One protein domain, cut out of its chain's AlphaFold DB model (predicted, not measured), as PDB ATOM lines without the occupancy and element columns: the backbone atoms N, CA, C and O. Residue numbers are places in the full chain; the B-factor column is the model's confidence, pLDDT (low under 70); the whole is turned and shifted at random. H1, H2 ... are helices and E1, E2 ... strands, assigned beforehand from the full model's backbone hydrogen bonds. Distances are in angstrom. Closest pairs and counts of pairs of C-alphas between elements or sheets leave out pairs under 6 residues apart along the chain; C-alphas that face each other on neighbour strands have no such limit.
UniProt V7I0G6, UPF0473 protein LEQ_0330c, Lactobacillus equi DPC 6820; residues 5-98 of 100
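This is residues 5 to 98 of the 100 residues of the protein "UPF0473 protein LEQ_0330c" of Lactobacillus equi DPC 6820 (UniProt V7I0G6). A small closed barrel of six strands, E1 to E6, has one helix, H1, lying across its outside over E3, E4 and E5. E3 is the longest strand and bends sharply, so that one part pairs with E2 and the rest runs on beside E4. The printed part has 94 residues, with six named strands followed by one named helix; round the ring run E1 E2 E3 E4 E5 E6 and back to E1, all antiparallel. The class is mixed, helices and strands; the whole is compact, with a radius of gyration of the C-alphas of 13.1 A, and spans 32 by 31 by 24 A.

E1 is residues 6 to 10, beginning at C-alpha 6 (150.999, 144.143, 100.344), and E2 is residues 17 to 22. E3, residues 27 to 38, is 27.5 A long and bends by 78 degrees at Gln 31. E4 is residues 43 to 50, 23.0 A, and E5 residues 57 to 63, 20.0 A. E6 is residues 72 to 76. H1, residues 81 to 97, is 22.9 A long and ends at C-alpha 97 (153.146, 117.350, 87.889).

The six strands form a meander, each the antiparallel neighbour of the one before. Within hydrogen-bond range are N 9 and O 19 of the hairpin E1 and E2, 2.8 A, N 20 and O 28 of E2 and E3, 2.8 A, N 36 and O 45 of E3 and E4, 2.9 A, and N 46 and O 60 of E4 and E5, 2.9 A. E6 is staggered: residues 75 to 76 pair with E5, N 76 to O 61 at 2.8 A, and residues 72 to 75 with E1, N 8 to O 73 at 2.8 A, closing the barrel. H1 is on the barrel, outside it, at a height of 10.0 A over the sheet, and runs across the strands, at 78 degrees to E3 on the local plane. The closest C-alphas of H1 and E4 are those of Val 87 and Tyr 45, 7.6 A apart. In H1 every O i to N i+4 pair is within hydrogen-bond range.

The C-alphas farthest apart are those of Gln 24 and Glu 98, 38.2 A. The printed part has no cut, and no link is long. Mean pLDDT of the printed part is 86.2; residue 53, residues 64 to 70 and residues 97 to 98 are under 70.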
ATOM      1  N   LEU A   5     155.173 145.171 100.570       90.69
ATOM      2  CA  LEU A   5     154.439 145.531  99.362       90.69
ATOM      3  C   LEU A   5     152.928 145.511  99.613       90.69
ATOM      4  O   LEU A   5     152.222 146.477  99.322       90.69
ATOM      5  N   LEU A   6     152.428 144.403 100.162       94.25
ATOM      6  CA  LEU A   6     150.999 144.143 100.344       94.25
ATOM      7  C   LEU A   6     150.745 143.512 101.713       94.25
ATOM      8  O   LEU A   6     151.636 142.931 102.329       94.25
ATOM      9  N   THR A   7     149.505 143.605 102.182       93.38
ATOM     10  CA  THR A   7     149.012 142.801 103.307       93.38
ATOM     11  C   THR A   7     148.082 141.740 102.758       93.38
ATOM     12  O   THR A   7     147.071 142.076 102.143       93.38
ATOM     13  N   LEU A   8     148.402 140.476 102.972       92.69
ATOM     14  CA  LEU A   8     147.500 139.371 102.702       92.69
ATOM     15  C   LEU A   8     146.547 139.197 103.878       92.69
ATOM     16  O   LEU A   8     146.986 139.202 105.023       92.69
ATOM     17  N   VAL A   9     145.264 138.996 103.590       91.94
ATOM     18  CA  VAL A   9     144.229 138.666 104.573       91.94
ATOM     19  C   VAL A   9     143.479 137.425 104.096       91.94
ATOM     20  O   VAL A   9     142.845 137.458 103.044       91.94
ATOM     21  N   ARG A  10     143.519 136.326 104.852       89.38
ATOM     22  CA  ARG A  10     142.788 135.090 104.525       89.38
ATOM     23  C   ARG A  10     141.335 135.158 104.980       89.38
ATOM     24  O   ARG A  10     141.051 135.514 106.131       89.38
ATOM     25  N   ASP A  11     140.413 134.741 104.118       85.19
ATOM     26  CA  ASP A  11     139.010 134.581 104.498       85.19
ATOM     27  C   ASP A  11     138.780 133.194 105.120       85.19
ATOM     28  O   ASP A  11     138.782 132.169 104.446       85.19
ATOM     29  N   LYS A  12     138.531 133.139 106.433       79.56
ATOM     30  CA  LYS A  12     138.293 131.870 107.150       79.56
ATOM     31  C   LYS A  12     137.012 131.142 106.724       79.56
ATOM     32  O   LYS A  12     136.831 129.984 107.092       79.56
ATOM     33  N   ASN A  13     136.101 131.812 106.018       82.94
ATOM     34  CA  ASN A  13     134.836 131.228 105.568       82.94
ATOM     35  C   ASN A  13     134.905 130.712 104.127       82.94
ATOM     36  O   ASN A  13     133.972 130.035 103.691       82.94
ATOM     37  N   LYS A  14     135.963 131.047 103.383       80.19
ATOM     38  CA  LYS A  14     136.146 130.652 101.987       80.19
ATOM     39  C   LYS A  14     137.528 130.047 101.811       80.19
ATOM     40  O   LYS A  14     138.532 130.747 101.841       80.19
ATOM     41  N   ASP A  15     137.543 128.735 101.626       81.94
ATOM     42  CA  ASP A  15     138.776 127.969 101.508       81.94
ATOM     43  C   ASP A  15     139.627 128.474 100.332       81.94
ATOM     44  O   ASP A  15     139.153 128.584  99.198       81.94
ATOM     45  N   GLY A  16     140.865 128.855 100.641       84.81
ATOM     46  CA  GLY A  16     141.817 129.395  99.677       84.81
ATOM     47  C   GLY A  16     141.511 130.800  99.144       84.81
ATOM     48  O   GLY A  16     142.262 131.260  98.295       84.81
ATOM     49  N   LEU A  17     140.480 131.519  99.611       92.00
ATOM     50  CA  LEU A  17     140.295 132.919  99.209       92.00
ATOM     51  C   LEU A  17     141.138 133.849 100.090       92.00
ATOM     52  O   LEU A  17     141.040 133.827 101.323       92.00
ATOM     53  N   VAL A  18     141.910 134.720  99.449       92.56
ATOM     54  CA  VAL A  18     142.713 135.742 100.121       92.56
ATOM     55  C   VAL A  18     142.451 137.119  99.521       92.56
ATOM     56  O   VAL A  18     142.255 137.265  98.320       92.56
ATOM     57  N   THR A  19     142.476 138.151 100.354       94.19
ATOM     58  CA  THR A  19     142.394 139.547  99.927       94.19
ATOM     59  C   THR A  19     143.757 140.193 100.111       94.19
ATOM     60  O   THR A  19     144.300 140.191 101.217       94.19
ATOM     61  N   LEU A  20     144.301 140.778  99.048       94.00
ATOM     62  CA  LEU A  20     145.501 141.602  99.125       94.00
ATOM     63  C   LEU A  20     145.107 143.061  99.325       94.00
ATOM     64  O   LEU A  20     144.237 143.579  98.624       94.00
ATOM     65  N   VAL A  21     145.753 143.714 100.288       94.75
ATOM     66  CA  VAL A  21     145.536 145.118 100.637       94.75
ATOM     67  C   VAL A  21     146.817 145.905 100.382       94.75
ATOM     68  O   VAL A  21     147.848 145.613 100.995       94.75
ATOM     69  N   SER A  22     146.752 146.899  99.494       93.06
ATOM     70  CA  SER A  22     147.866 147.820  99.236       93.06
ATOM     71  C   SER A  22     147.999 148.877 100.336       93.06
ATOM     72  O   SER A  22     147.065 149.110 101.106       93.06
ATOM     73  N   ASP A  23     149.141 149.567 100.396       88.50
ATOM     74  CA  ASP A  23     149.356 150.689 101.331       88.50
ATOM     75  C   ASP A  23     148.333 151.826 101.137       88.50
ATOM     76  O   ASP A  23     147.917 152.488 102.086       88.50
ATOM     77  N   GLN A  24     147.827 151.989  99.911       88.88
ATOM     78  CA  GLN A  24     146.777 152.962  99.595       88.88
ATOM     79  C   GLN A  24     145.381 152.527 100.078       88.88
ATOM     80  O   GLN A  24     144.424 153.298  99.975       88.88
ATOM     81  N   GLY A  25     145.250 151.310 100.617       88.56
ATOM     82  CA  GLY A  25     143.993 150.727 101.083       88.56
ATOM     83  C   GLY A  25     143.149 150.090  99.978       88.56
ATOM     84  O   GLY A  25     141.989 149.750 100.229       88.56
ATOM     85  N   GLU A  26     143.700 149.925  98.773       93.38
ATOM     86  CA  GLU A  26     143.034 149.196  97.692       93.38
ATOM     87  C   GLU A  26     143.021 147.705  98.010       93.38
ATOM     88  O   GLU A  26     144.002 147.163  98.516       93.38
ATOM     89  N   LYS A  27     141.887 147.053  97.739       93.94
ATOM     90  CA  LYS A  27     141.663 145.644  98.058       93.94
ATOM     91  C   LYS A  27     141.329 144.873  96.799       93.94
ATOM     92  O   LYS A  27     140.440 145.289  96.058       93.94
ATOM     93  N   GLN A  28     141.987 143.737  96.615       92.56
ATOM     94  CA  GLN A  28     141.694 142.820  95.524       92.56
ATOM     95  C   GLN A  28     141.724 141.377  96.024       92.56
ATOM     96  O   GLN A  28     142.600 141.004  96.802       92.56
ATOM     97  N   ASP A  29     140.749 140.589  95.581       93.56
ATOM     98  CA  ASP A  29     140.596 139.190  95.971       93.56
ATOM     99  C   ASP A  29     141.318 138.265  94.986       93.56
ATOM    100  O   ASP A  29     141.258 138.449  93.768       93.56
ATOM    101  N   PHE A  30     141.973 137.251  95.539       94.44
ATOM    102  CA  PHE A  30     142.753 136.240  94.840       94.44
ATOM    103  C   PHE A  30     142.469 134.859  95.430       94.44
ATOM    104  O   PHE A  30     142.035 134.727  96.576       94.44
ATOM    105  N   GLN A  31     142.763 133.826  94.652       92.31
ATOM    106  CA  GLN A  31     142.770 132.444  95.100       92.31
ATOM    107  C   GLN A  31     144.207 132.014  95.421       92.31
ATOM    108  O   GLN A  31     145.110 132.173  94.598       92.31
ATOM    109  N   GLU A  32     144.411 131.447  96.606       91.88
ATOM    110  CA  GLU A  32     145.631 130.746  96.992       91.88
ATOM    111  C   GLU A  32     145.744 129.455  96.175       91.88
ATOM    112  O   GLU A  32     144.890 128.570  96.262       91.88
ATOM    113  N   VAL A  33     146.797 129.376  95.359       91.12
ATOM    114  CA  VAL A  33     147.127 128.196  94.550       91.12
ATOM    115  C   VAL A  33     147.970 127.240  95.378       91.12
ATOM    116  O   VAL A  33     147.674 126.051  95.468       91.12
ATOM    117  N   PHE A  34     149.038 127.762  95.982       90.06
ATOM    118  CA  PHE A  34     149.959 126.969  96.781       90.06
ATOM    119  C   PHE A  34     150.805 127.855  97.688       90.06
ATOM    120  O   PHE A  34     151.138 128.982  97.328       90.06
ATOM    121  N   THR A  35     151.219 127.313  98.828       90.25
ATOM    122  CA  THR A  35     152.106 128.000  99.765       90.25
ATOM    123  C   THR A  35     153.131 127.021 100.313       90.25
ATOM    124  O   THR A  35     152.785 125.894 100.669       90.25
ATOM    125  N   PHE A  36     154.391 127.441 100.402       90.06
ATOM    126  CA  PHE A  36     155.469 126.602 100.921       90.06
ATOM    127  C   PHE A  36     156.503 127.412 101.701       90.06
ATOM    128  O   PHE A  36     156.750 128.579 101.410       90.06
ATOM    129  N   ALA A  37     157.123 126.774 102.690       89.25
ATOM    130  CA  ALA A  37     158.233 127.342 103.444       89.25
ATOM    131  C   ALA A  37     159.571 126.947 102.809       89.25
ATOM    132  O   ALA A  37     159.725 125.829 102.311       89.25
ATOM    133  N   SER A  38     160.549 127.847 102.856       88.12
ATOM    134  CA  SER A  38     161.928 127.571 102.464       88.12
ATOM    135  C   SER A  38     162.856 127.709 103.659       88.12
ATOM    136  O   SER A  38     163.223 128.815 104.065       88.12
ATOM    137  N   ASP A  39     163.309 126.567 104.174       84.06
ATOM    138  CA  ASP A  39     164.316 126.511 105.239       84.06
ATOM    139  C   ASP A  39     165.634 127.198 104.835       84.06
ATOM    140  O   ASP A  39     166.363 127.699 105.689       84.06
ATOM    141  N   GLN A  40     165.941 127.244 103.532       83.94
ATOM    142  CA  GLN A  40     167.174 127.838 103.003       83.94
ATOM    143  C   GLN A  40     167.187 129.364 103.136       83.94
ATOM    144  O   GLN A  40     168.215 129.944 103.479       83.94
ATOM    145  N   HIS A  41     166.042 130.007 102.896       83.81
ATOM    146  CA  HIS A  41     165.912 131.464 102.964       83.81
ATOM    147  C   HIS A  41     165.310 131.947 104.287       83.81
ATOM    148  O   HIS A  41     165.341 133.147 104.561       83.81
ATOM    149  N   GLY A  42     164.770 131.039 105.110       85.19
ATOM    150  CA  GLY A  42     164.043 131.395 106.330       85.19
ATOM    151  C   GLY A  42     162.791 132.228 106.036       85.19
ATOM    152  O   GLY A  42     162.429 133.102 106.820       85.19
ATOM    153  N   LYS A  43     162.184 132.002 104.868       88.50
ATOM    154  CA  LYS A  43     160.999 132.700 104.361       88.50
ATOM    155  C   LYS A  43     160.017 131.682 103.813       88.50
ATOM    156  O   LYS A  43     160.411 130.581 103.425       88.50
ATOM    157  N   SER A  44     158.771 132.100 103.703       91.50
ATOM    158  CA  SER A  44     157.717 131.335 103.060       91.50
ATOM    159  C   SER A  44     157.235 132.068 101.810       91.50
ATOM    160  O   SER A  44     157.369 133.287 101.698       91.50
ATOM    161  N   TYR A  45     156.725 131.316 100.844       92.75
ATOM    162  CA  TYR A  45     156.317 131.804  99.533       92.75
ATOM    163  C   TYR A  45     154.893 131.375  99.252       92.75
ATOM    164  O   TYR A  45     154.523 130.233  99.530       92.75
ATOM    165  N   ILE A  46     154.110 132.284  98.684       92.06
ATOM    166  CA  ILE A  46     152.720 132.050  98.313       92.06
ATOM    167  C   ILE A  46     152.512 132.338  96.830       92.06
ATOM    168  O   ILE A  46     152.987 133.349  96.311       92.06
ATOM    169  N   LEU A  47     151.797 131.431  96.171       93.12
ATOM    170  CA  LEU A  47     151.336 131.534  94.795       93.12
ATOM    171  C   LEU A  47     149.847 131.868  94.796       93.12
ATOM    172  O   LEU A  47     149.042 131.156  95.403       93.12
ATOM    173  N   LEU A  48     149.488 132.942  94.105       92.88
ATOM    174  CA  LEU A  48     148.137 133.482  94.038       92.88
ATOM    175  C   LEU A  48     147.709 133.612  92.584       92.88
ATOM    176  O   LEU A  48     148.512 133.985  91.739       92.88
ATOM    177  N   THR A  49     146.440 133.374  92.293       92.00
ATOM    178  CA  THR A  49     145.853 133.691  90.988       92.00
ATOM    179  C   THR A  49     144.629 134.575  91.171       92.00
ATOM    180  O   THR A  49     143.943 134.487  92.195       92.00
ATOM    181  N   ALA A  50     144.369 135.482  90.232       90.44
ATOM    182  CA  ALA A  50     143.129 136.249  90.278       90.44
ATOM    183  C   ALA A  50     141.936 135.319  90.001       90.44
ATOM    184  O   ALA A  50     142.079 134.241  89.433       90.44
ATOM    185  N   LEU A  51     140.733 135.735  90.391       85.25
ATOM    186  CA  LEU A  51     139.516 134.930  90.206       85.25
ATOM    187  C   LEU A  51     139.030 134.854  88.738       85.25
ATOM    188  O   LEU A  51     137.898 134.443  88.490       85.25
ATOM    189  N   GLU A  52     139.847 135.282  87.775       84.31
ATOM    190  CA  GLU A  52     139.536 135.305  86.342       84.31
ATOM    191  C   GLU A  52     140.098 134.053  85.637       84.31
ATOM    192  O   GLU A  52     141.147 133.546  86.020       84.31
ATOM    193  N   GLU A  53     139.414 133.549  84.598       66.62
ATOM    194  CA  GLU A  53     139.729 132.250  83.956       66.62
ATOM    195  C   GLU A  53     141.099 132.187  83.245       66.62
ATOM    196  O   GLU A  53     141.610 131.092  83.030       66.62
ATOM    197  N   ASP A  54     141.725 133.329  82.939       74.81
ATOM    198  CA  ASP A  54     143.041 133.431  82.278       74.81
ATOM    199  C   ASP A  54     144.046 134.255  83.109       74.81
ATOM    200  O   ASP A  54     144.948 134.906  82.573       74.81
ATOM    201  N   ALA A  55     143.867 134.290  84.430       83.94
ATOM    202  CA  ALA A  55     144.733 135.064  85.306       83.94
ATOM    203  C   ALA A  55     146.143 134.459  85.433       83.94
ATOM    204  O   ALA A  55     146.322 133.249  85.576       83.94
ATOM    205  N   GLU A  56     147.150 135.332  85.435       86.44
ATOM    206  CA  GLU A  56     148.540 134.957  85.700       86.44
ATOM    207  C   GLU A  56     148.742 134.593  87.179       86.44
ATOM    208  O   GLU A  56     148.143 135.194  88.077       86.44
ATOM    209  N   ILE A  57     149.624 133.620  87.436       90.12
ATOM    210  CA  ILE A  57     150.044 133.279  88.796       90.12
ATOM    211  C   ILE A  57     151.042 134.333  89.276       90.12
ATOM    212  O   ILE A  57     152.086 134.553  88.666       90.12
ATOM    213  N   LEU A  58     150.728 134.955  90.405       92.38
ATOM    214  CA  LEU A  58     151.587 135.880  91.128       92.38
ATOM    215  C   LEU A  58     152.282 135.151  92.276       92.38
ATOM    216  O   LEU A  58     151.671 134.318  92.946       92.38
ATOM    217  N   ALA A  59     153.537 135.504  92.540       93.75
ATOM    218  CA  ALA A  59     154.324 134.939  93.627       93.75
ATOM    219  C   ALA A  59     154.829 136.035  94.567       93.75
ATOM    220  O   ALA A  59     155.344 137.058  94.115       93.75
ATOM    221  N   PHE A  60     154.720 135.797  95.873       94.56
ATOM    222  CA  PHE A  60     155.218 136.710  96.902       94.56
ATOM    223  C   PHE A  60     155.928 135.947  98.015       94.56
ATOM    224  O   PHE A  60     155.564 134.812  98.332       94.56
ATOM    225  N   ALA A  61     156.908 136.594  98.638       93.44
ATOM    226  CA  ALA A  61     157.547 136.102  99.850       93.44
ATOM    227  C   ALA A  61     156.882 136.710 101.090       93.44
ATOM    228  O   ALA A  61     156.395 137.838 101.056       93.44
ATOM    229  N   PHE A  62     156.903 136.001 102.209       91.00
ATOM    230  CA  PHE A  62     156.508 136.519 103.514       91.00
ATOM    231  C   PHE A  62     157.357 135.878 104.613       91.00
ATOM    232  O   PHE A  62     157.924 134.794 104.447       91.00
ATOM    233  N   ALA A  63     157.513 136.589 105.727       83.69
ATOM    234  CA  ALA A  63     158.239 136.060 106.874       83.69
ATOM    235  C   ALA A  63     157.397 134.977 107.557       83.69
ATOM    236  O   ALA A  63     156.187 135.143 107.697       83.69
ATOM    237  N   ASP A  64     158.037 133.900 108.009       69.62
ATOM    238  CA  ASP A  64     157.379 132.892 108.840       69.62
ATOM    239  C   ASP A  64     157.095 133.518 110.216       69.62
ATOM    240  O   ASP A  64     157.939 133.521 111.116       69.62
ATOM    241  N   THR A  65     155.951 134.191 110.349       60.16
ATOM    242  CA  THR A  65     155.461 134.655 111.647       60.16
ATOM    243  C   THR A  65     154.899 133.449 112.392       60.16
ATOM    244  O   THR A  65     154.389 132.510 111.778       60.16
ATOM    245  N   GLU A  66     155.076 133.412 113.716       47.88
ATOM    246  CA  GLU A  66     154.667 132.273 114.543       47.88
ATOM    247  C   GLU A  66     153.183 131.935 114.327       47.88
ATOM    248  O   GLU A  66     152.287 132.540 114.909       47.88
ATOM    249  N   GLY A  67     152.951 130.906 113.511       52.22
ATOM    250  CA  GLY A  67     151.629 130.467 113.101       52.22
ATOM    251  C   GLY A  67     151.284 130.934 111.696       52.22
ATOM    252  O   GLY A  67     150.416 131.765 111.537       52.22
ATOM    253  N   TRP A  68     151.818 130.283 110.661       54.91
ATOM    254  CA  TRP A  68     151.405 130.443 109.252       54.91
ATOM    255  C   TRP A  68     149.873 130.364 108.989       54.91
ATOM    256  O   TRP A  68     149.381 130.770 107.936       54.91
ATOM    257  N   GLN A  69     149.099 129.893 109.976       56.47
ATOM    258  CA  GLN A  69     147.636 129.997 110.052       56.47
ATOM    259  C   GLN A  69     147.102 131.376 110.486       56.47
ATOM    260  O   GLN A  69     145.891 131.537 110.682       56.47
ATOM    261  N   GLU A  70     147.968 132.362 110.690       63.91
ATOM    262  CA  GLU A  70     147.586 133.729 110.979       63.91
ATOM    263  C   GLU A  70     146.732 134.249 109.824       63.91
ATOM    264  O   GLU A  70     146.926 133.949 108.641       63.91
ATOM    265  N   GLN A  71     145.691 134.979 110.212       77.56
ATOM    266  CA  GLN A  71     144.705 135.495 109.279       77.56
ATOM    267  C   GLN A  71     145.314 136.545 108.347       77.56
ATOM    268  O   GLN A  71     144.732 136.824 107.305       77.56
ATOM    269  N   GLU A  72     146.459 137.120 108.716       87.50
ATOM    270  CA  GLU A  72     147.091 138.234 108.028       87.50
ATOM    271  C   GLU A  72     148.597 137.984 107.894       87.50
ATOM    272  O   GLU A  72     149.206 137.432 108.808       87.50
ATOM    273  N   ALA A  73     149.189 138.384 106.768       89.00
ATOM    274  CA  ALA A  73     150.628 138.291 106.529       89.00
ATOM    275  C   ALA A  73     151.126 139.476 105.693       89.00
ATOM    276  O   ALA A  73     150.452 139.922 104.764       89.00
ATOM    277  N   ASP A  74     152.327 139.965 105.996       91.62
ATOM    278  CA  ASP A  74     152.990 140.985 105.186       91.62
ATOM    279  C   ASP A  74     153.716 140.319 104.016       91.62
ATOM    280  O   ASP A  74     154.561 139.446 104.216       91.62
ATOM    281  N   LEU A  75     153.372 140.735 102.797       93.00
ATOM    282  CA  LEU A  75     153.961 140.231 101.565       93.00
ATOM    283  C   LEU A  75     155.066 141.158 101.065       93.00
ATOM    284  O   LEU A  75     154.950 142.387 101.115       93.00
ATOM    285  N   PHE A  76     156.099 140.542 100.512       92.50
ATOM    286  CA  PHE A  76     157.287 141.172  99.962       92.50
ATOM    287  C   PHE A  76     157.539 140.650  98.548       92.50
ATOM    288  O   PHE A  76     157.192 139.511  98.213       92.50
ATOM    289  N   GLU A  77     158.177 141.478  97.729       92.75
ATOM    290  CA  GLU A  77     158.691 141.039  96.437       92.75
ATOM    291  C   GLU A  77     159.815 140.015  96.620       92.75
ATOM    292  O   GLU A  77     160.577 140.040  97.591       92.75
ATOM    293  N   ILE A  78     159.908 139.097  95.662       92.62
ATOM    294  CA  ILE A  78     161.028 138.171  95.560       92.62
ATOM    295  C   ILE A  78     162.125 138.901  94.782       92.62
ATOM    296  O   ILE A  78     161.952 139.229  93.610       92.62
ATOM    297  N   GLU A  79     163.243 139.197  95.440       87.88
ATOM    298  CA  GLU A  79     164.301 140.042  94.864       87.88
ATOM    299  C   GLU A  79     165.457 139.222  94.276       87.88
ATOM    300  O   GLU A  79     166.164 139.689  93.382       87.88
ATOM    301  N   SER A  80     165.684 138.007  94.785       91.69
ATOM    302  CA  SER A  80     166.827 137.178  94.396       91.69
ATOM    303  C   SER A  80     166.484 136.206  93.272       91.69
ATOM    304  O   SER A  80     165.475 135.506  93.329       91.69
ATOM    305  N   GLU A  81     167.381 136.081  92.293       93.19
ATOM    306  CA  GLU A  81     167.277 135.090  91.211       93.19
ATOM    307  C   GLU A  81     167.255 133.649  91.749       93.19
ATOM    308  O   GLU A  81     166.551 132.800  91.217       93.19
ATOM    309  N   GLU A  82     167.956 133.378  92.854       93.56
ATOM    310  CA  GLU A  82     167.935 132.069  93.522       93.56
ATOM    311  C   GLU A  82     166.557 131.745  94.128       93.56
ATOM    312  O   GLU A  82     166.073 130.619  94.010       93.56
ATOM    313  N   GLU A  83     165.903 132.743  94.733       93.44
ATOM    314  CA  GLU A  83     164.553 132.589  95.289       93.44
ATOM    315  C   GLU A  83     163.537 132.382  94.155       93.44
ATOM    316  O   GLU A  83     162.694 131.488  94.233       93.44
ATOM    317  N   TRP A  84     163.660 133.152  93.068       94.06
ATOM    318  CA  TRP A  84     162.836 132.988  91.869       94.06
ATOM    319  C   TRP A  84     162.996 131.611  91.241       94.06
ATOM    320  O   TRP A  84     161.995 130.947  90.990       94.06
ATOM    321  N   GLN A  85     164.230 131.139  91.069       94.06
ATOM    322  CA  GLN A  85     164.489 129.826  90.487       94.06
ATOM    323  C   GLN A  85     163.825 128.701  91.293       94.06
ATOM    324  O   GLN A  85     163.330 127.736  90.708       94.06
ATOM    325  N   MET A  86     163.796 128.825  92.625       91.94
ATOM    326  CA  MET A  86     163.098 127.891  93.512       91.94
ATOM    327  C   MET A  86     161.579 127.952  93.324       91.94
ATOM    328  O   MET A  86     160.932 126.913  93.200       91.94
ATOM    329  N   VAL A  87     161.009 129.157  93.297       93.06
ATOM    330  CA  VAL A  87     159.571 129.364  93.076       93.06
ATOM    331  C   VAL A  87     159.142 128.827  91.710       93.06
ATOM    332  O   VAL A  87     158.114 128.159  91.616       93.06
ATOM    333  N   GLU A  88     159.944 129.047  90.670       91.94
ATOM    334  CA  GLU A  88     159.701 128.520  89.329       91.94
ATOM    335  C   GLU A  88     159.773 126.992  89.272       91.94
ATOM    336  O   GLU A  88     158.961 126.381  88.580       91.94
ATOM    337  N   ASP A  89     160.696 126.356  89.996       91.12
ATOM    338  CA  ASP A  89     160.792 124.890  90.065       91.12
ATOM    339  C   ASP A  89     159.546 124.277  90.732       91.12
ATOM    340  O   ASP A  89     158.947 123.326  90.213       91.12
ATOM    341  N   VAL A  90     159.078 124.891  91.826       89.62
ATOM    342  CA  VAL A  90     157.823 124.514  92.495       89.62
ATOM    343  C   VAL A  90     156.628 124.738  91.571       89.62
ATOM    344  O   VAL A  90     155.816 123.832  91.394       89.62
ATOM    345  N   MET A  91     156.535 125.903  90.928       89.31
ATOM    346  CA  MET A  91     155.455 126.223  89.991       89.31
ATOM    347  C   MET A  91     155.441 125.251  88.807       89.31
ATOM    348  O   MET A  91     154.394 124.711  88.462       89.31
ATOM    349  N   THR A  92     156.606 124.956  88.233       87.69
ATOM    350  CA  THR A  92     156.788 123.956  87.174       87.69
ATOM    351  C   THR A  92     156.318 122.586  87.644       87.69
ATOM    352  O   THR A  92     155.637 121.890  86.898       87.69
ATOM    353  N   THR A  93     156.636 122.192  88.877       87.81
ATOM    354  CA  THR A  93     156.180 120.922  89.454       87.81
ATOM    355  C   THR A  93     154.667 120.887  89.646       87.81
ATOM    356  O   THR A  93     154.062 119.849  89.408       87.81
ATOM    357  N   ILE A  94     154.032 121.996  90.024       83.44
ATOM    358  CA  ILE A  94     152.570 122.076  90.162       83.44
ATOM    359  C   ILE A  94     151.896 122.017  88.782       83.44
ATOM    360  O   ILE A  94     150.977 121.233  88.580       83.44
ATOM    361  N   LEU A  95     152.391 122.796  87.817       80.31
ATOM    362  CA  LEU A  95     151.810 122.909  86.473       80.31
ATOM    363  C   LEU A  95     152.089 121.690  85.579       80.31
ATOM    364  O   LEU A  95     151.275 121.374  84.718       80.31
ATOM    365  N   ASN A  96     153.229 121.012  85.759       79.25
ATOM    366  CA  ASN A  96     153.614 119.835  84.966       79.25
ATOM    367  C   ASN A  96     153.449 118.506  85.718       79.25
ATOM    368  O   ASN A  96     153.497 117.443  85.096       79.25
ATOM    369  N   GLY A  97     153.327 118.536  87.047       62.00
ATOM    370  CA  GLY A  97     153.146 117.350  87.889       62.00
ATOM    371  C   GLY A  97     151.726 116.797  87.862       62.00
ATOM    372  O   GLY A  97     151.519 115.650  88.258       62.00
ATOM    373  N   GLU A  98     150.774 117.557  87.323       47.75
ATOM    374  CA  GLU A  98     149.480 117.045  86.906       47.75
ATOM    375  C   GLU A  98     149.407 116.974  85.383       47.75
ATOM    376  O   GLU A  98     149.511 117.948  84.645       47.75
TER     377      GLU A  98